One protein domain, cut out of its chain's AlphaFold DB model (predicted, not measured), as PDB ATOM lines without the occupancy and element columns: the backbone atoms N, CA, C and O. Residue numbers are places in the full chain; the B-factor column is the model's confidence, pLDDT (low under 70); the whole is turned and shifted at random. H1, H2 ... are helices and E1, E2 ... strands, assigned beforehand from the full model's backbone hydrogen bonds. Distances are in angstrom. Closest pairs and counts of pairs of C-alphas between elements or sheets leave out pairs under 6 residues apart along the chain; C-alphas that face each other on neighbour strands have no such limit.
ATOM      1  N   MET A   1      11.652  10.594 -20.795       87.31
ATOM      2  CA  MET A   1      11.619  10.026 -22.169       87.31
ATOM      3  C   MET A   1      10.200   9.606 -22.500       87.31
ATOM      4  O   MET A   1       9.562   9.087 -21.598       87.31
ATOM      5  N   PHE A   2       9.711   9.795 -23.729       88.50
ATOM      6  CA  PHE A   2       8.432   9.206 -24.158       88.50
ATOM      7  C   PHE A   2       8.676   7.818 -24.762       88.50
ATOM      8  O   PHE A   2       9.571   7.673 -25.594       88.50
ATOM      9  N   LEU A   3       7.927   6.808 -24.323       90.25
ATOM     10  CA  LEU A   3       8.127   5.404 -24.680       90.25
ATOM     11  C   LEU A   3       6.796   4.736 -25.025       90.25
ATOM     12  O   LEU A   3       5.771   5.009 -24.393       90.25
ATOM     13  N   ARG A   4       6.836   3.800 -25.982       90.88
ATOM     14  CA  ARG A   4       5.705   2.894 -26.217       90.88
ATOM     15  C   ARG A   4       5.556   1.939 -25.040       90.88
ATOM     16  O   ARG A   4       6.550   1.589 -24.411       90.88
ATOM     17  N   ASN A   5       4.349   1.444 -24.775       90.81
ATOM     18  CA  ASN A   5       4.056   0.626 -23.592       90.81
ATOM     19  C   ASN A   5       5.043  -0.541 -23.382       90.81
ATOM     20  O   ASN A   5       5.568  -0.724 -22.286       90.81
ATOM     21  N   ARG A   6       5.354  -1.298 -24.445       90.50
ATOM     22  CA  ARG A   6       6.297  -2.429 -24.378       90.50
ATOM     23  C   ARG A   6       7.708  -1.991 -23.979       90.50
ATOM     24  O   ARG A   6       8.385  -2.693 -23.233       90.50
ATOM     25  N   GLU A   7       8.154  -0.856 -24.501       90.12
ATOM     26  CA  GLU A   7       9.465  -0.298 -24.180       90.12
ATOM     27  C   GLU A   7       9.455   0.242 -22.757       90.12
ATOM     28  O   GLU A   7      10.320  -0.121 -21.975       90.12
ATOM     29  N   LEU A   8       8.432   1.012 -22.383       91.50
ATOM     30  CA  LEU A   8       8.269   1.572 -21.045       91.50
ATOM     31  C   LEU A   8       8.449   0.509 -19.953       91.50
ATOM     32  O   LEU A   8       9.278   0.695 -19.065       91.50
ATOM     33  N   LYS A   9       7.767  -0.637 -20.077       93.12
ATOM     34  CA  LYS A   9       7.913  -1.771 -19.146       93.12
ATOM     35  C   LYS A   9       9.346  -2.292 -19.080       93.12
ATOM     36  O   LYS A   9       9.922  -2.386 -18.002       93.12
ATOM     37  N   ARG A  10       9.954  -2.554 -20.240       91.25
ATOM     38  CA  ARG A  10      11.338  -3.044 -20.329       91.25
ATOM     39  C   ARG A  10      12.341  -2.060 -19.716       91.25
ATOM     40  O   ARG A  10      13.292  -2.485 -19.070       91.25
ATOM     41  N   TYR A  11      12.155  -0.762 -19.931       91.12
ATOM     42  CA  TYR A  11      13.026   0.274 -19.376       91.12
ATOM     43  C   TYR A  11      12.896   0.371 -17.856       91.12
ATOM     44  O   TYR A  11      13.905   0.537 -17.177       91.12
ATOM     45  N   ILE A  12      11.684   0.219 -17.321       93.00
ATOM     46  CA  ILE A  12      11.456   0.169 -15.874       93.00
ATOM     47  C   ILE A  12      12.172  -1.036 -15.267       93.00
ATOM     48  O   ILE A  12      12.923  -0.852 -14.315       93.00
ATOM     49  N   GLU A  13      12.040  -2.236 -15.840       93.25
ATOM     50  CA  GLU A  13      12.757  -3.428 -15.351       93.25
ATOM     51  C   GLU A  13      14.276  -3.203 -15.285       93.25
ATOM     52  O   GLU A  13      14.927  -3.553 -14.303       93.25
ATOM     53  N   ILE A  14      14.840  -2.598 -16.331       92.31
ATOM     54  CA  ILE A  14      16.279  -2.353 -16.441       92.31
ATOM     55  C   ILE A  14      16.739  -1.288 -15.443       92.31
ATOM     56  O   ILE A  14      17.682  -1.509 -14.689       92.31
ATOM     57  N   PHE A  15      16.081  -0.127 -15.424       92.81
ATOM     58  CA  PHE A  15      16.498   1.006 -14.598       92.81
ATOM     59  C   PHE A  15      16.262   0.783 -13.107       92.81
ATOM     60  O   PHE A  15      16.972   1.367 -12.295       92.81
ATOM     61  N   THR A  16      15.309  -0.072 -12.739       92.56
ATOM     62  CA  THR A  16      15.066  -0.461 -11.339       92.56
ATOM     63  C   THR A  16      15.942  -1.623 -10.869       92.56
ATOM     64  O   THR A  16      15.864  -1.996  -9.702       92.56
ATOM     65  N   GLY A  17      16.758  -2.207 -11.754       90.81
ATOM     66  CA  GLY A  17      17.662  -3.311 -11.423       90.81
ATOM     67  C   GLY A  17      16.997  -4.682 -11.386       90.81
ATOM     68  O   GLY A  17      17.641  -5.660 -11.020       90.81
ATOM     69  N   ARG A  18      15.730  -4.788 -11.803       90.50
ATOM     70  CA  ARG A  18      15.018  -6.071 -11.940       90.50
ATOM     71  C   ARG A  18      15.552  -6.895 -13.116       90.50
ATOM     72  O   ARG A  18      15.373  -8.109 -13.147       90.50
ATOM     73  N   ARG A  19      16.207  -6.246 -14.084       91.06
ATOM     74  CA  ARG A  19      16.773  -6.878 -15.278       91.06
ATOM     75  C   ARG A  19      18.162  -6.338 -15.600       91.06
ATOM     76  O   ARG A  19      18.345  -5.129 -15.722       91.06
ATOM     77  N   ALA A  20      19.110  -7.242 -15.823       90.62
ATOM     78  CA  ALA A  20      20.451  -6.882 -16.259       90.62
ATOM     79  C   ALA A  20      20.515  -6.529 -17.752       90.62
ATOM     80  O   ALA A  20      19.679  -6.949 -18.565       90.62
ATOM     81  N   VAL A  21      21.544  -5.770 -18.121       89.44
ATOM     82  CA  VAL A  21      21.858  -5.421 -19.506       89.44
ATOM     83  C   VAL A  21      23.281  -5.839 -19.830       89.44
ATOM     84  O   VAL A  21      24.207  -5.541 -19.083       89.44
ATOM     85  N   MET A  22      23.448  -6.475 -20.988       87.62
ATOM     86  CA  MET A  22      24.764  -6.768 -21.546       87.62
ATOM     87  C   MET A  22      25.308  -5.535 -22.264       87.62
ATOM     88  O   MET A  22      24.701  -5.052 -23.223       87.62
ATOM     89  N   ILE A  23      26.455  -5.044 -21.813       85.31
ATOM     90  CA  ILE A  23      27.106  -3.840 -22.327       85.31
ATOM     91  C   ILE A  23      28.476  -4.232 -22.865       85.31
ATOM     92  O   ILE A  23      29.222  -4.970 -22.225       85.31
ATOM     93  N   ASN A  24      28.805  -3.745 -24.060       81.19
ATOM     94  CA  ASN A  24      30.122  -3.966 -24.636       81.19
ATOM     95  C   ASN A  24      31.066  -2.903 -24.081       81.19
ATOM     96  O   ASN A  24      30.912  -1.709 -24.333       81.19
ATOM     97  N   THR A  25      32.062  -3.339 -23.327       75.19
ATOM     98  CA  THR A  25      33.147  -2.460 -22.892       75.19
ATOM     99  C   THR A  25      33.986  -2.007 -24.093       75.19
ATOM    100  O   THR A  25      33.984  -2.635 -25.153       75.19
ATOM    101  N   ARG A  26      34.756  -0.920 -23.932       72.44
ATOM    102  CA  ARG A  26      35.676  -0.427 -24.978       72.44
ATOM    103  C   ARG A  26      36.737  -1.464 -25.386       72.44
ATOM    104  O   ARG A  26      37.285  -1.360 -26.475       72.44
ATOM    105  N   SER A  27      36.997  -2.458 -24.537       76.06
ATOM    106  CA  SER A  27      37.884  -3.600 -24.791       76.06
ATOM    107  C   SER A  27      37.196  -4.777 -25.505       76.06
ATOM    108  O   SER A  27      37.828  -5.808 -25.714       76.06
ATOM    109  N   GLY A  28      35.916  -4.656 -25.882       77.00
ATOM    110  CA  GLY A  28      35.161  -5.696 -26.594       77.00
ATOM    111  C   GLY A  28      34.602  -6.812 -25.704       77.00
ATOM    112  O   GLY A  28      33.963  -7.734 -26.208       77.00
ATOM    113  N   ILE A  29      34.800  -6.729 -24.385       83.12
ATOM    114  CA  ILE A  29      34.266  -7.695 -23.420       83.12
ATOM    115  C   ILE A  29      32.804  -7.350 -23.126       83.12
ATOM    116  O   ILE A  29      32.480  -6.187 -22.858       83.12
ATOM    117  N   LYS A  30      31.929  -8.361 -23.161       84.38
ATOM    118  CA  LYS A  30      30.531  -8.239 -22.738       84.38
ATOM    119  C   LYS A  30      30.451  -8.291 -21.220       84.38
ATOM    120  O   LYS A  30      30.804  -9.303 -20.627       84.38
ATOM    121  N   GLU A  31      29.960  -7.223 -20.616       87.94
ATOM    122  CA  GLU A  31      29.761  -7.114 -19.175       87.94
ATOM    123  C   GLU A  31      28.262  -7.082 -18.872       87.94
ATOM    124  O   GLU A  31      27.509  -6.345 -19.513       87.94
ATOM    125  N   GLU A  32      27.827  -7.894 -17.912       90.88
ATOM    126  CA  GLU A  32      26.470  -7.831 -17.381       90.88
ATOM    127  C   GLU A  32      26.402  -6.736 -16.313       90.88
ATOM    128  O   GLU A  32      27.139  -6.775 -15.329       90.88
ATOM    129  N   ARG A  33      25.530  -5.742 -16.508       89.62
ATOM    130  CA  ARG A  33      25.349  -4.638 -15.558       89.62
ATOM    131  C   ARG A  33      23.913  -4.506 -15.088       89.62
ATOM    132  O   ARG A  33      22.969  -4.604 -15.874       89.62
ATOM    133  N   TYR A  34      23.788  -4.197 -13.804       91.19
ATOM    134  CA  TYR A  34      22.551  -3.794 -13.152       91.19
ATOM    135  C   TYR A  34      22.575  -2.292 -12.883       91.19
ATOM    136  O   TYR A  34      23.620  -1.725 -12.573       91.19
ATOM    137  N   PHE A  35      21.405  -1.666 -12.966       90.12
ATOM    138  CA  PHE A  35      21.212  -0.255 -12.644       90.12
ATOM    139  C   PHE A  35      20.241  -0.126 -11.480       90.12
ATOM    140  O   PHE A  35      19.365  -0.963 -11.310       90.12
ATOM    141  N   CYS A  36      20.392   0.915 -10.669       90.56
ATOM    142  CA  CYS A  36      19.494   1.179  -9.546       90.56
ATOM    143  C   CYS A  36      19.115   2.659  -9.545       90.56
ATOM    144  O   CYS A  36      19.486   3.437  -8.667       90.56
ATOM    145  N   PHE A  37      18.426   3.066 -10.606       93.12
ATOM    146  CA  PHE A  37      17.936   4.423 -10.760       93.12
ATOM    147  C   PHE A  37      16.590   4.599 -10.078       93.12
ATOM    148  O   PHE A  37      15.798   3.666  -9.932       93.12
ATOM    149  N   LYS A  38      16.325   5.846  -9.704       93.25
ATOM    150  CA  LYS A  38      15.010   6.303  -9.264       93.25
ATOM    151  C   LYS A  38      14.161   6.549 -10.501       93.25
ATOM    152  O   LYS A  38      14.528   7.394 -11.321       93.25
ATOM    153  N   VAL A  39      13.054   5.829 -10.645       93.88
ATOM    154  CA  VAL A  39      12.156   5.987 -11.796       93.88
ATOM    155  C   VAL A  39      10.734   6.306 -11.373       93.88
ATOM    156  O   VAL A  39      10.283   5.910 -10.304       93.88
ATOM    157  N   PHE A  40      10.026   7.011 -12.249       93.94
ATOM    158  CA  PHE A  40       8.596   7.244 -12.122       93.94
ATOM    159  C   PHE A  40       7.944   7.246 -13.502       93.94
ATOM    160  O   PHE A  40       8.476   7.850 -14.440       93.94
ATOM    161  N   SER A  41       6.806   6.570 -13.649       93.44
ATOM    162  CA  SER A  41       6.087   6.496 -14.925       93.44
ATOM    163  C   SER A  41       4.809   7.325 -14.916       93.44
ATOM    164  O   SER A  41       4.068   7.319 -13.941       93.44
ATOM    165  N   TYR A  42       4.514   7.963 -16.044       91.94
ATOM    166  CA  TYR A  42       3.258   8.658 -16.292       91.94
ATOM    167  C   TYR A  42       2.718   8.230 -17.654       91.94
ATOM    168  O   TYR A  42       3.366   8.473 -18.674       91.94
ATOM    169  N   THR A  43       1.535   7.617 -17.706       91.50
ATOM    170  CA  THR A  43       0.907   7.228 -18.977       91.50
ATOM    171  C   THR A  43      -0.421   7.925 -19.182       91.50
ATOM    172  O   THR A  43      -1.124   8.274 -18.235       91.50
ATOM    173  N   SER A  44      -0.802   8.096 -20.448       87.38
ATOM    174  CA  SER A  44      -2.101   8.698 -20.777       87.38
ATOM    175  C   SER A  44      -3.267   7.847 -20.266       87.38
ATOM    176  O   SER A  44      -4.304   8.382 -19.881       87.38
ATOM    177  N   ALA A  45      -3.110   6.518 -20.256       89.81
ATOM    178  CA  ALA A  45      -4.133   5.609 -19.748       89.81
ATOM    179  C   ALA A  45      -4.278   5.717 -18.225       89.81
ATOM    180  O   ALA A  45      -5.400   5.809 -17.729       89.81
ATOM    181  N   ASP A  46      -3.160   5.762 -17.494       87.94
ATOM    182  CA  ASP A  46      -3.176   5.922 -16.042       87.94
ATOM    183  C   ASP A  46      -3.705   7.302 -15.635       87.94
ATOM    184  O   ASP A  46      -4.556   7.393 -14.753       87.94
ATOM    185  N   HIS A  47      -3.319   8.360 -16.354       85.44
ATOM    186  CA  HIS A  47      -3.872   9.696 -16.150       85.44
ATOM    187  C   HIS A  47      -5.401   9.703 -16.286       85.44
ATOM    188  O   HIS A  47      -6.096  10.100 -15.356       85.44
ATOM    189  N   LYS A  48      -5.957   9.186 -17.390       83.75
ATOM    190  CA  LYS A  48      -7.420   9.115 -17.570       83.75
ATOM    191  C   LYS A  48      -8.095   8.288 -16.481       83.75
ATOM    192  O   LYS A  48      -9.131   8.676 -15.949       83.75
ATOM    193  N   ARG A  49      -7.498   7.152 -16.109       85.00
ATOM    194  CA  ARG A  49      -8.002   6.302 -15.023       85.00
ATOM    195  C   ARG A  49      -8.091   7.068 -13.701       85.00
ATOM    196  O   ARG A  49      -9.093   6.946 -13.008       85.00
ATOM    197  N   ARG A  50      -7.067   7.858 -13.372       80.12
ATOM    198  CA  ARG A  50      -6.927   8.564 -12.092       80.12
ATOM    199  C   ARG A  50      -7.668   9.903 -12.017       80.12
ATOM    200  O   ARG A  50      -8.204  10.231 -10.966       80.12
ATOM    201  N   PHE A  51      -7.685  10.674 -13.100       76.12
ATOM    202  CA  PHE A  51      -8.255  12.025 -13.121       76.12
ATOM    203  C   PHE A  51      -9.694  12.052 -13.650       76.12
ATOM    204  O   PHE A  51     -10.486  12.860 -13.184       76.12
ATOM    205  N   GLU A  52     -10.060  11.161 -14.580       77.44
ATOM    206  CA  GLU A  52     -11.394  11.179 -15.210       77.44
ATOM    207  C   GLU A  52     -12.318  10.062 -14.703       77.44
ATOM    208  O   GLU A  52     -13.534  10.235 -14.676       77.44
ATOM    209  N   ARG A  53     -11.769   8.895 -14.339       80.62
ATOM    210  CA  ARG A  53     -12.548   7.665 -14.070       80.62
ATOM    211  C   ARG A  53     -12.373   7.099 -12.659       80.62
ATOM    212  O   ARG A  53     -12.796   5.973 -12.404       80.62
ATOM    213  N   CYS A  54     -11.724   7.835 -11.762       74.94
ATOM    214  CA  CYS A  54     -11.412   7.341 -10.425       74.94
ATOM    215  C   CYS A  54     -12.687   7.281  -9.564       74.94
ATOM    216  O   CYS A  54     -13.404   8.283  -9.477       74.94
ATOM    217  N   PRO A  55     -13.008   6.128  -8.946       77.31
ATOM    218  CA  PRO A  55     -14.186   6.005  -8.100       77.31
ATOM    219  C   PRO A  55     -14.008   6.801  -6.804       77.31
ATOM    220  O   PRO A  55     -12.984   6.707  -6.131       77.31
ATOM    221  N   TYR A  56     -15.039   7.548  -6.410       74.38
ATOM    222  CA  TYR A  56     -15.049   8.257  -5.131       74.38
ATOM    223  C   TYR A  56     -15.511   7.315  -4.005       74.38
ATOM    224  O   TYR A  56     -16.667   7.356  -3.581       74.38
ATOM    225  N   SER A  57     -14.618   6.425  -3.553       82.94
ATOM    226  CA  SER A  57     -14.859   5.500  -2.433       82.94
ATOM    227  C   SER A  57     -13.887   5.730  -1.268       82.94
ATOM    228  O   SER A  57     -12.834   6.353  -1.421       82.94
ATOM    229  N   LYS A  58     -14.245   5.238  -0.074       80.75
ATOM    230  CA  LYS A  58     -13.391   5.351   1.123       80.75
ATOM    231  C   LYS A  58     -12.106   4.538   0.982       80.75
ATOM    232  O   LYS A  58     -11.062   4.957   1.471       80.75
ATOM    233  N   GLU A  59     -12.191   3.395   0.317       87.00
ATOM    234  CA  GLU A  59     -11.083   2.475   0.075       87.00
ATOM    235  C   GLU A  59     -10.065   3.115  -0.872       87.00
ATOM    236  O   GLU A  59      -8.881   3.167  -0.549       87.00
ATOM    237  N   GLU A  60     -10.533   3.698  -1.982       83.75
ATOM    238  CA  GLU A  60      -9.667   4.433  -2.910       83.75
ATOM    239  C   GLU A  60      -9.026   5.640  -2.211       83.75
ATOM    240  O   GLU A  60      -7.828   5.878  -2.348       83.75
ATOM    241  N   TYR A  61      -9.786   6.376  -1.390       80.12
ATOM    242  CA  TYR A  61      -9.244   7.475  -0.586       80.12
ATOM    243  C   TYR A  61      -8.109   7.006   0.342       80.12
ATOM    244  O   TYR A  61      -7.069   7.664   0.429       80.12
ATOM    245  N   ALA A  62      -8.294   5.879   1.037       83.56
ATOM    246  CA  ALA A  62      -7.291   5.317   1.937       83.56
ATOM    247  C   ALA A  62      -6.026   4.883   1.179       83.56
ATOM    248  O   ALA A  62      -4.932   5.316   1.540       83.56
ATOM    249  N   ALA A  63      -6.181   4.138   0.081       86.62
ATOM    250  CA  ALA A  63      -5.068   3.681  -0.752       86.62
ATOM    251  C   ALA A  63      -4.241   4.854  -1.303       86.62
ATOM    252  O   ALA A  63      -3.010   4.835  -1.295       86.62
ATOM    253  N   ARG A  64      -4.907   5.929  -1.733       85.19
ATOM    254  CA  ARG A  64      -4.226   7.123  -2.243       85.19
ATOM    255  C   ARG A  64      -3.491   7.898  -1.157       85.19
ATOM    256  O   ARG A  64      -2.377   8.368  -1.376       85.19
ATOM    257  N   ARG A  65      -4.076   7.990   0.040       82.88
ATOM    258  CA  ARG A  65      -3.404   8.572   1.207       82.88
ATOM    259  C   ARG A  65      -2.141   7.787   1.574       82.88
ATOM    260  O   ARG A  65      -1.128   8.410   1.887       82.88
ATOM    261  N   GLU A  66      -2.194   6.458   1.527       88.25
ATOM    262  CA  GLU A  66      -1.031   5.593   1.761       88.25
ATOM    263  C   GLU A  66       0.044   5.781   0.687       88.25
ATOM    264  O   GLU A  66       1.206   6.005   1.031       88.25
ATOM    265  N   SER A  67      -0.338   5.797  -0.596       88.56
ATOM    266  CA  SER A  67       0.601   6.056  -1.698       88.56
ATOM    267  C   SER A  67       1.300   7.409  -1.534       88.56
ATOM    268  O   SER A  67       2.525   7.513  -1.591       88.56
ATOM    269  N   ALA A  68       0.542   8.456  -1.211       85.06
ATOM    270  CA  ALA A  68       1.085   9.786  -0.968       85.06
ATOM    271  C   ALA A  68       2.080   9.819   0.208       85.06
ATOM    272  O   ALA A  68       3.125  10.472   0.138       85.06
ATOM    273  N   PHE A  69       1.777   9.100   1.292       86.81
ATOM    274  CA  PHE A  69       2.696   8.959   2.419       86.81
ATOM    275  C   PHE A  69       3.990   8.250   1.999       86.81
ATOM    276  O   PHE A  69       5.075   8.731   2.327       86.81
ATOM    277  N   ALA A  70       3.885   7.179   1.207       90.56
ATOM    278  CA  ALA A  70       5.036   6.463   0.670       90.56
ATOM    279  C   ALA A  70       5.920   7.362  -0.209       90.56
ATOM    280  O   ALA A  70       7.145   7.291  -0.104       90.56
ATOM    281  N   VAL A  71       5.332   8.268  -1.007       89.56
ATOM    282  CA  VAL A  71       6.088   9.285  -1.761       89.56
ATOM    283  C   VAL A  71       6.907  10.158  -0.815       89.56
ATOM    284  O   VAL A  71       8.126  10.237  -0.964       89.56
ATOM    285  N   LYS A  72       6.270  10.787   0.181       86.38
ATOM    286  CA  LYS A  72       6.981  11.653   1.137       86.38
ATOM    287  C   LYS A  72       8.117  10.923   1.829       86.38
ATOM    288  O   LYS A  72       9.210  11.459   1.965       86.38
ATOM    289  N   GLU A  73       7.853   9.699   2.263       90.50
ATOM    290  CA  GLU A  73       8.845   8.892   2.947       90.50
ATOM    291  C   GLU A  73      10.012   8.518   2.018       90.50
ATOM    292  O   GLU A  73      11.173   8.602   2.421       90.50
ATOM    293  N   ALA A  74       9.733   8.159   0.762       91.62
ATOM    294  CA  ALA A  74      10.752   7.852  -0.237       91.62
ATOM    295  C   ALA A  74      11.675   9.048  -0.510       91.62
ATOM    296  O   ALA A  74      12.893   8.877  -0.578       91.62
ATOM    297  N   PHE A  75      11.117  10.256  -0.627       89.25
ATOM    298  CA  PHE A  75      11.902  11.474  -0.833       89.25
ATOM    299  C   PHE A  75      12.673  11.886   0.426       89.25
ATOM    300  O   PHE A  75      13.879  12.112   0.338       89.25
ATOM    301  N   ALA A  76      12.036  11.870   1.602       89.19
ATOM    302  CA  ALA A  76      12.681  12.210   2.872       89.19
ATOM    303  C   ALA A  76      13.849  11.272   3.225       89.19
ATOM    304  O   ALA A  76      14.875  11.716   3.732       89.19
ATOM    305  N   THR A  77      13.711   9.975   2.938       91.81
ATOM    306  CA  THR A  77      14.770   8.973   3.178       91.81
ATOM    307  C   THR A  77      15.737   8.824   2.005       91.81
ATOM    308  O   THR A  77      16.737   8.117   2.109       91.81
ATOM    309  N   GLY A  78      15.426   9.427   0.856       87.50
ATOM    310  CA  GLY A  78      16.152   9.211  -0.389       87.50
ATOM    311  C   GLY A  78      16.092   7.771  -0.924       87.50
ATOM    312  O   GLY A  78      16.871   7.459  -1.830       87.50
ATOM    313  N   SER A  79      15.200   6.911  -0.415       89.62
ATOM    314  CA  SER A  79      15.135   5.483  -0.752       89.62
ATOM    315  C   SER A  79      14.716   5.244  -2.205       89.62
ATOM    316  O   SER A  79      13.613   5.586  -2.632       89.62
ATOM    317  N   VAL A  80      15.601   4.588  -2.959       90.19
ATOM    318  CA  VAL A  80      15.345   4.176  -4.348       90.19
ATOM    319  C   VAL A  80      14.257   3.105  -4.401       90.19
ATOM    320  O   VAL A  80      13.367   3.169  -5.242       90.19
ATOM    321  N   GLN A  81      14.293   2.144  -3.476       88.88
ATOM    322  CA  GLN A  81      13.359   1.021  -3.434       88.88
ATOM    323  C   GLN A  81      11.926   1.494  -3.188       88.88
ATOM    324  O   GLN A  81      11.021   1.059  -3.895       88.88
ATOM    325  N   LYS A  82      11.726   2.415  -2.232       90.50
ATOM    326  CA  LYS A  82      10.397   2.966  -1.931       90.50
ATOM    327  C   LYS A  82       9.824   3.741  -3.112       90.50
ATOM    328  O   LYS A  82       8.657   3.567  -3.435       90.50
ATOM    329  N   LEU A  83      10.647   4.539  -3.798       89.00
ATOM    330  CA  LEU A  83      10.191   5.268  -4.981       89.00
ATOM    331  C   LEU A  83       9.854   4.316  -6.137       89.00
ATOM    332  O   LEU A  83       8.804   4.438  -6.759       89.00
ATOM    333  N   ASN A  84      10.711   3.327  -6.391       91.88
ATOM    334  CA  ASN A  84      10.515   2.360  -7.470       91.88
ATOM    335  C   ASN A  84       9.336   1.405  -7.210       91.88
ATOM    336  O   ASN A  84       8.816   0.818  -8.158       91.88
ATOM    337  N   ALA A  85       8.896   1.251  -5.957       90.00
ATOM    338  CA  ALA A  85       7.684   0.508  -5.611       90.00
ATOM    339  C   ALA A  85       6.400   1.207  -6.094       90.00
ATOM    340  O   ALA A  85       5.398   0.538  -6.316       90.00
ATOM    341  N   LEU A  86       6.439   2.525  -6.331       87.06
ATOM    342  CA  LEU A  86       5.317   3.282  -6.905       87.06
ATOM    343  C   LEU A  86       5.132   3.025  -8.408       87.06
ATOM    344  O   LEU A  86       4.155   3.470  -9.004       87.06
ATOM    345  N   THR A  87       6.103   2.372  -9.051       87.19
ATOM    346  CA  THR A  87       6.113   2.109 -10.491       87.19
ATOM    347  C   THR A  87       6.239   0.603 -10.736       87.19
ATOM    348  O   THR A  87       7.342   0.048 -10.795       87.19
ATOM    349  N   ASP A  88       5.091  -0.058 -10.892       85.69
ATOM    350  CA  ASP A  88       5.010  -1.472 -11.270       85.69
ATOM    351  C   ASP A  88       4.841  -1.619 -12.792       85.69
ATOM    352  O   ASP A  88       3.844  -1.187 -13.376       85.69
ATOM    353  N   GLU A  89       5.807  -2.262 -13.454       83.88
ATOM    354  CA  GLU A  89       5.746  -2.531 -14.892       83.88
ATOM    355  C   GLU A  89       4.523  -3.364 -15.305       83.88
ATOM    356  O   GLU A  89       4.051  -3.264 -16.446       83.88
ATOM    357  N   LYS A  90       3.989  -4.185 -14.399       85.38
ATOM    358  CA  LYS A  90       2.858  -5.074 -14.674       85.38
ATOM    359  C   LYS A  90       1.561  -4.290 -14.794       85.38
ATOM    360  O   LYS A  90       0.780  -4.560 -15.708       85.38
ATOM    361  N   GLU A  91       1.381  -3.276 -13.953       87.06
ATOM    362  CA  GLU A  91       0.182  -2.434 -13.928       87.06
ATOM    363  C   GLU A  91       0.175  -1.346 -15.008       87.06
ATOM    364  O   GLU A  91      -0.878  -0.806 -15.361       87.06
ATOM    365  N   ILE A  92       1.342  -1.023 -15.570       88.31
ATOM    366  CA  ILE A  92       1.466   0.039 -16.567       88.31
ATOM    367  C   ILE A  92       0.754  -0.329 -17.867       88.31
ATOM    368  O   ILE A  92       1.036  -1.332 -18.529       88.31
ATOM    369  N   THR A  93      -0.131   0.564 -18.296       91.25
ATOM    370  CA  THR A  93      -0.878   0.459 -19.551       91.25
ATOM    371  C   THR A  93      -0.744   1.746 -20.358       91.25
ATOM    372  O   THR A  93      -0.596   2.836 -19.804       91.25
ATOM    373  N   GLY A  94      -0.771   1.613 -21.685       91.31
ATOM    374  CA  GLY A  94      -0.605   2.727 -22.616       91.31
ATOM    375  C   GLY A  94       0.825   3.265 -22.726       91.31
ATOM    376  O   GLY A  94       1.737   2.857 -22.002       91.31
ATOM    377  N   ASP A  95       0.998   4.175 -23.677       92.44
ATOM    378  CA  ASP A  95       2.249   4.887 -23.922       92.44
ATOM    379  C   ASP A  95       2.384   6.070 -22.955       92.44
ATOM    380  O   ASP A  95       1.385   6.610 -22.450       92.44
ATOM    381  N   GLY A  96       3.619   6.489 -22.685       92.06
ATOM    382  CA  GLY A  96       3.836   7.505 -21.667       92.06
ATOM    383  C   GLY A  96       5.267   7.970 -21.482       92.06
ATOM    384  O   GLY A  96       6.189   7.582 -22.199       92.06
ATOM    385  N   TYR A  97       5.425   8.830 -20.486       92.56
ATOM    386  CA  TYR A  97       6.699   9.363 -20.055       92.56
ATOM    387  C   TYR A  97       7.301   8.508 -18.942       92.56
ATOM    388  O   TYR A  97       6.643   8.181 -17.958       92.56
ATOM    389  N   LEU A  98       8.586   8.196 -19.091       93.44
ATOM    390  CA  LEU A  98       9.438   7.692 -18.026       93.44
ATOM    391  C   LEU A  98      10.344   8.819 -17.540       93.44
ATOM    392  O   LEU A  98      11.130   9.375 -18.321       93.44
ATOM    393  N   PHE A  99      10.225   9.140 -16.261       93.88
ATOM    394  CA  PHE A  99      11.116  10.036 -15.546       93.88
ATOM    395  C   PHE A  99      12.186   9.209 -14.844       93.88
ATOM    396  O   PHE A  99      11.883   8.189 -14.230       93.88
ATOM    397  N   VAL A 100      13.439   9.633 -14.972       93.12
ATOM    398  CA  VAL A 100      14.600   8.901 -14.467       93.12
ATOM    399  C   VAL A 100      15.504   9.892 -13.757       93.12
ATOM    400  O   VAL A 100      15.876  10.912 -14.333       93.12
ATOM    401  N   CYS A 101      15.852   9.590 -12.515       92.19
ATOM    402  CA  CYS A 101      16.857  10.306 -11.749       92.19
ATOM    403  C   CYS A 101      18.103   9.418 -11.664       92.19
ATOM    404  O   CYS A 101      18.136   8.434 -10.919       92.19
ATOM    405  N   ALA A 102      19.100   9.765 -12.477       91.31
ATOM    406  CA  ALA A 102      20.349   9.038 -12.659       91.31
ATOM    407  C   ALA A 102      21.465   9.993 -13.123       91.31
ATOM    408  O   ALA A 102      21.154  11.044 -13.698       91.31
ATOM    409  N   PRO A 103      22.749   9.634 -12.938       91.25
ATOM    410  CA  PRO A 103      23.854  10.321 -13.597       91.25
ATOM    411  C   PRO A 103      23.687  10.295 -15.123       91.25
ATOM    412  O   PRO A 103      23.378   9.253 -15.706       91.25
ATOM    413  N   LEU A 104      23.903  11.438 -15.784       88.06
ATOM    414  CA  LEU A 104      23.705  11.562 -17.235       88.06
ATOM    415  C   LEU A 104      24.608  10.615 -18.034       88.06
ATOM    416  O   LEU A 104      24.169  10.079 -19.049       88.06
ATOM    417  N   ASP A 105      25.836  10.381 -17.573       88.19
ATOM    418  CA  ASP A 105      26.798   9.518 -18.263       88.19
ATOM    419  C   ASP A 105      26.341   8.058 -18.284       88.19
ATOM    420  O   ASP A 105      26.369   7.413 -19.334       88.19
ATOM    421  N   GLU A 106      25.844   7.547 -17.153       88.69
ATOM    422  CA  GLU A 106      25.295   6.191 -17.072       88.69
ATOM    423  C   GLU A 106      24.024   6.050 -17.912       88.69
ATOM    424  O   GLU A 106      23.867   5.079 -18.653       88.69
ATOM    425  N   LEU A 107      23.137   7.047 -17.856       89.06
ATOM    426  CA  LEU A 107      21.904   7.044 -18.635       89.06
ATOM    427  C   LEU A 107      22.194   7.056 -20.144       89.06
ATOM    428  O   LEU A 107      21.630   6.252 -20.886       89.06
ATOM    429  N   ASN A 108      23.110   7.913 -20.599       86.38
ATOM    430  CA  ASN A 108      23.528   7.971 -22.001       86.38
ATOM    431  C   ASN A 108      24.192   6.666 -22.456       86.38
ATOM    432  O   ASN A 108      23.926   6.197 -23.564       86.38
ATOM    433  N   LEU A 109      25.017   6.058 -21.600       84.25
ATOM    434  CA  LEU A 109      25.667   4.784 -21.884       84.25
ATOM    435  C   LEU A 109      24.633   3.680 -22.133       84.25
ATOM    436  O   LEU A 109      24.744   2.957 -23.124       84.25
ATOM    437  N   ILE A 110      23.602   3.577 -21.294       85.50
ATOM    438  CA  ILE A 110      22.544   2.573 -21.461       85.50
ATOM    439  C   ILE A 110      21.717   2.837 -22.718       85.50
ATOM    440  O   ILE A 110      21.427   1.905 -23.469       85.50
ATOM    441  N   LEU A 111      21.349   4.098 -22.966       85.44
ATOM    442  CA  LEU A 111      20.555   4.473 -24.137       85.44
ATOM    443  C   LEU A 111      21.284   4.159 -25.445       85.44
ATOM    444  O   LEU A 111      20.673   3.619 -26.366       85.44
ATOM    445  N   ALA A 112      22.593   4.417 -25.503       82.12
ATOM    446  CA  ALA A 112      23.420   4.090 -26.660       82.12
ATOM    447  C   ALA A 112      23.496   2.576 -26.932       82.12
ATOM    448  O   ALA A 112      23.551   2.169 -28.091       82.12
ATOM    449  N   HIS A 113      23.482   1.746 -25.882       78.38
ATOM    450  CA  HIS A 113      23.610   0.290 -26.004       78.38
ATOM    451  C   HIS A 113      22.290  -0.427 -26.282       78.38
ATOM    452  O   HIS A 113      22.263  -1.387 -27.050       78.38
ATOM    453  N   LEU A 114      21.200  -0.011 -25.636       74.56
ATOM    454  CA  LEU A 114      19.946  -0.759 -25.690       74.56
ATOM    455  C   LEU A 114      19.149  -0.498 -26.963       74.56
ATOM    456  O   LEU A 114      18.591  -1.444 -27.520       74.56
ATOM    457  N   PHE A 115      19.058   0.758 -27.402       67.25
ATOM    458  CA  PHE A 115      18.211   1.136 -28.532       67.25
ATOM    459  C   PHE A 115      18.770   2.373 -29.241       67.25
ATOM    460  O   PHE A 115      18.449   3.503 -28.854       67.25
ATOM    461  N   PRO A 116      19.572   2.198 -30.309       62.31
ATOM    462  CA  PRO A 116      19.980   3.328 -31.128       62.31
ATOM    463  C   PRO A 116      18.716   4.019 -31.653       62.31
ATOM    464  O   PRO A 116      17.872   3.358 -32.257       62.31
ATOM    465  N   ARG A 117      18.611   5.341 -31.428       64.44
ATOM    466  CA  ARG A 117      17.492   6.264 -31.757       64.44
ATOM    467  C   ARG A 117      16.537   6.635 -30.615       64.44
ATOM    468  O   ARG A 117      15.630   7.429 -30.862       64.44
ATOM    469  N   GLN A 118      16.739   6.159 -29.385       71.31
ATOM    470  CA  GLN A 118      16.017   6.719 -28.241       71.31
ATOM    471  C   GLN A 118      16.788   7.902 -27.645       71.31
ATOM    472  O   GLN A 118      17.959   7.775 -27.292       71.31
ATOM    473  N   TYR A 119      16.127   9.055 -27.515       72.94
ATOM    474  CA  TYR A 119      16.751  10.282 -27.021       72.94
ATOM    475  C   TYR A 119      16.064  10.789 -25.754       72.94
ATOM    476  O   TYR A 119      14.851  10.647 -25.566       72.94
ATOM    477  N   LEU A 120      16.856  11.409 -24.878       85.31
ATOM    478  CA  LEU A 120      16.325  12.183 -23.765       85.31
ATOM    479  C   LEU A 120      15.558  13.392 -24.309       85.31
ATOM    480  O   LEU A 120      15.926  13.965 -25.337       85.31
ATOM    481  N   ALA A 121      14.484  13.771 -23.614       85.25
ATOM    482  CA  ALA A 121      13.766  14.995 -23.942       85.25
ATOM    483  C   ALA A 121      14.727  16.180 -23.801       85.25
ATOM    484  O   ALA A 121      15.529  16.212 -22.866       85.25
ATOM    485  N   LYS A 122      14.657  17.124 -24.738       85.75
ATOM    486  CA  LYS A 122      15.484  18.328 -24.727       85.75
ATOM    487  C   LYS A 122      14.648  19.531 -24.336       85.75
ATOM    488  O   LYS A 122      13.483  19.621 -24.723       85.75
ATOM    489  N   ASP A 123      15.248  20.435 -23.578       84.56
ATOM    490  CA  ASP A 123      14.662  21.740 -23.330       84.56
ATOM    491  C   ASP A 123      14.591  22.526 -24.646       84.56
ATOM    492  O   ASP A 123      15.510  22.479 -25.468       84.56
ATOM    493  N   ARG A 124      13.471  23.218 -24.874       81.25
ATOM    494  CA  ARG A 124      13.210  23.903 -26.147       81.25
ATOM    495  C   ARG A 124      14.076  25.150 -26.324       81.25
ATOM    496  O   ARG A 124      14.351  25.517 -27.461       81.25
ATOM    497  N   ASN A 125      14.478  25.789 -25.228       83.44
ATOM    498  CA  ASN A 125      15.219  27.043 -25.262       83.44
ATOM    499  C   ASN A 125      16.725  26.784 -25.339       83.44
ATOM    500  O   ASN A 125      17.412  27.394 -26.153       83.44
ATOM    501  N   SER A 126      17.242  25.864 -24.521       86.75
ATOM    502  CA  SER A 126      18.676  25.559 -24.471       86.75
ATOM    503  C   SER A 126      19.112  24.455 -25.437       86.75
ATOM    504  O   SER A 126      20.310  24.284 -25.657       86.75
ATOM    505  N   TYR A 127      18.175  23.658 -25.971       84.00
ATOM    506  CA  TYR A 127      18.447  22.427 -26.728       84.00
ATOM    507  C   TYR A 127      19.300  21.384 -25.973       84.00
ATOM    508  O   TYR A 127      19.748  20.390 -26.564       84.00
ATOM    509  N   SER A 128      19.505  21.568 -24.665       86.25
ATOM    510  CA  SER A 128      20.166  20.607 -23.780       86.25
ATOM    511  C   SER A 128      19.178  19.549 -23.299       86.25
ATOM    512  O   SER A 128      17.970  19.699 -23.458       86.25
ATOM    513  N   VAL A 129      19.670  18.472 -22.679       86.69
ATOM    514  CA  VAL A 129      18.798  17.507 -21.987       86.69
ATOM    515  C   VAL A 129      17.938  18.252 -20.963       86.69
ATOM    516  O   VAL A 129      18.459  19.050 -20.183       86.69
ATOM    517  N   ALA A 130      16.627  18.009 -20.984       86.88
ATOM    518  CA  ALA A 130      15.691  18.593 -20.036       86.88
ATOM    519  C   ALA A 130      15.918  17.976 -18.649       86.88
ATOM    520  O   ALA A 130      15.755  16.767 -18.465       86.88
ATOM    521  N   VAL A 131      16.287  18.810 -17.677       89.25
ATOM    522  CA  VAL A 131      16.472  18.419 -16.276       89.25
ATOM    523  C   VAL A 131      15.340  19.032 -15.463       89.25
ATOM    524  O   VAL A 131      15.147  20.245 -15.478       89.25
ATOM    525  N   ILE A 132      14.587  18.191 -14.757       88.56
ATOM    526  CA  ILE A 132      13.498  18.639 -13.886       88.56
ATOM    527  C   ILE A 132      14.073  18.846 -12.477       88.56
ATOM    528  O   ILE A 132      14.656  17.904 -11.933       88.56
ATOM    529  N   PRO A 133      13.925  20.039 -11.870       88.56
ATOM    530  CA  PRO A 133      14.358  20.288 -10.499       88.56
ATOM    531  C   PRO A 133      13.773  19.275  -9.509       88.56
ATOM    532  O   PRO A 133      12.595  18.927  -9.586       88.56
ATOM    533  N   HIS A 134      14.582  18.851  -8.532       86.31
ATOM    534  CA  HIS A 134      14.204  17.808  -7.571       86.31
ATOM    535  C   HIS A 134      12.870  18.104  -6.868       86.31
ATOM    536  O   HIS A 134      11.956  17.284  -6.912       86.31
ATOM    537  N   ARG A 135      12.730  19.317  -6.320       83.56
ATOM    538  CA  ARG A 135      11.510  19.772  -5.640       83.56
ATOM    539  C   ARG A 135      10.281  19.754  -6.554       83.56
ATOM    540  O   ARG A 135       9.203  19.382  -6.116       83.56
ATOM    541  N   GLN A 136      10.441  20.120  -7.827       84.50
ATOM    542  CA  GLN A 136       9.337  20.100  -8.788       84.50
ATOM    543  C   GLN A 136       8.875  18.665  -9.078       84.50
ATOM    544  O   GLN A 136       7.675  18.419  -9.177       84.50
ATOM    545  N   MET A 137       9.809  17.714  -9.192       87.94
ATOM    546  CA  MET A 137       9.475  16.303  -9.395       87.94
ATOM    547  C   MET A 137       8.812  15.685  -8.159       87.94
ATOM    548  O   MET A 137       7.821  14.974  -8.296       87.94
ATOM    549  N   GLU A 138       9.333  15.960  -6.963       87.69
ATOM    550  CA  GLU A 138       8.751  15.488  -5.701       87.69
ATOM    551  C   GLU A 138       7.301  15.949  -5.552       87.69
ATOM    552  O   GLU A 138       6.397  15.135  -5.356       87.69
ATOM    553  N   GLU A 139       7.072  17.254  -5.717       84.44
ATOM    554  CA  GLU A 139       5.737  17.835  -5.668       84.44
ATOM    555  C   GLU A 139       4.821  17.181  -6.721       84.44
ATOM    556  O   GLU A 139       3.641  16.956  -6.448       84.44
ATOM    557  N   PHE A 140       5.346  16.849  -7.912       85.75
ATOM    558  CA  PHE A 140       4.558  16.277  -9.015       85.75
ATOM    559  C   PHE A 140       4.126  14.851  -8.713       85.75
ATOM    560  O   PHE A 140       2.946  14.529  -8.845       85.75
ATOM    561  N   ILE A 141       5.061  14.014  -8.268       88.81
ATOM    562  CA  ILE A 141       4.772  12.628  -7.899       88.81
ATOM    563  C   ILE A 141       3.795  12.604  -6.725       88.81
ATOM    564  O   ILE A 141       2.813  11.867  -6.761       88.81
ATOM    565  N   TYR A 142       3.998  13.462  -5.721       84.44
ATOM    566  CA  TYR A 142       3.077  13.550  -4.594       84.44
ATOM    567  C   TYR A 142       1.664  13.938  -5.052       84.44
ATOM    568  O   TYR A 142       0.677  13.315  -4.657       84.44
ATOM    569  N   LEU A 143       1.549  14.963  -5.899       81.94
ATOM    570  CA  LEU A 143       0.273  15.415  -6.449       81.94
ATOM    571  C   LEU A 143      -0.434  14.286  -7.214       81.94
ATOM    572  O   LEU A 143      -1.624  14.049  -7.014       81.94
ATOM    573  N   TYR A 144       0.319  13.569  -8.046       84.50
ATOM    574  CA  TYR A 144      -0.178  12.482  -8.882       84.50
ATOM    575  C   TYR A 144      -0.614  11.239  -8.083       84.50
ATOM    576  O   TYR A 144      -1.563  10.551  -8.474       84.50
ATOM    577  N   GLU A 145       0.049  10.952  -6.960       85.75
ATOM    578  CA  GLU A 145      -0.286   9.830  -6.074       85.75
ATOM    579  C   GLU A 145      -1.385  10.159  -5.052       85.75
ATOM    580  O   GLU A 145      -2.135   9.267  -4.658       85.75
ATOM    581  N   SER A 146      -1.516  11.427  -4.647       77.00
ATOM    582  CA  SER A 146      -2.359  11.822  -3.513       77.00
ATOM    583  C   SER A 146      -3.855  11.874  -3.781       77.00
ATOM    584  O   SER A 146      -4.558  11.103  -3.157       77.00
TER     585      SER A 146
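What this domain is: This is residues 1 to 146 of the 214 residues of an uncharacterized protein of Bacteroides vulgatus str. 3975 RP4 (UniProt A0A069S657). A two-stranded ribbon, E3 and E4, makes the middle of the model; H1 packs on both strands, H4 packs on E3, and the longest helix, H3, lies beyond H4 and H6, side by side with both. The strand hairpin E1 and E2, with H5 packed on E1, makes one end of the long axis; H2 and residues 52 to 60, which stand free and of which 58 to 60 belong to H3, make the other. The 146 printed residues include six named helices and four named strands, in the order H1, E1, E2, E3, H2, H3, H4, E4, H5, H6. The class is mixed, helices and strands, with two separate antiparallel sheets, E1 - E2 and E3 - E4. The whole is compact, with a radius of gyration of the C-alphas of 16.5 A, yet elongated in outline, spanning 58 by 35 by 29 A.

Where its parts are: E3, residues 38 to 43, begins at C-alpha 38 (15.010, 6.303, -9.264) and is 17.1 A long; E4, residues 96 to 101, is 16.6 A. H1, residues 5 to 15, begins at C-alpha 5 (4.056, 0.626, -23.592) and is 15.4 A. H4 is residues 80 to 85, and H3, residues 58 to 77, is 28.5 A. H6, residues 134 to 146, is 18.1 A and ends at C-alpha 146 (-2.359, 11.822, -3.513). H2 is residues 44 to 52. E1 is residues 21 to 24, E2 residues 30 to 33, and H5, residues 104 to 114, is 15.4 A.

How they stand to each other: E3 and E4 are antiparallel at 166 degrees, with N 99 and O 40 at 2.8 A, within hydrogen-bond range. Residues 2 to 3 pair antiparallel with residues 96 to 97 of E4. The closest C-alphas of H1 and E4 are Leu 8 and Leu 98, 6.9 A; those of H4 and E3 are Lys 38 and Val 80, 5.4 A. H3 and H4 form a helical hairpin: residues 70 to 75 of H3 alone touch H4, closest at the C-alphas of Ala 74 and Lys 82, 5.2 A, at a shallow tilt of 14 degrees, opposite ways. H3 and H6 touch, closest at the C-alphas of Ala 68 and Ser 146, 4.7 A, at a shallow tilt of 18 degrees, opposite ways. H2 and H6 are only just apart, 8.4 A at the closest. E1 and E2 form an antiparallel hairpin at 143 degrees, with N 23 and O 31 at 2.8 A. The closest C-alphas of E1 and H5 are Ile 23 and His 113, 6.5 A. In H1 to H6 every O i to N i+4 pair is within hydrogen-bond range.

The domain as a whole: The two C-alphas farthest apart, Ser 27 and Lys 58, are 58.1 A apart. The printed part has no cut. The link from H5 to H6, residues 115 to 133, is long. The mean pLDDT of the printed part is 86.4, with residues 115 to 117 under 70.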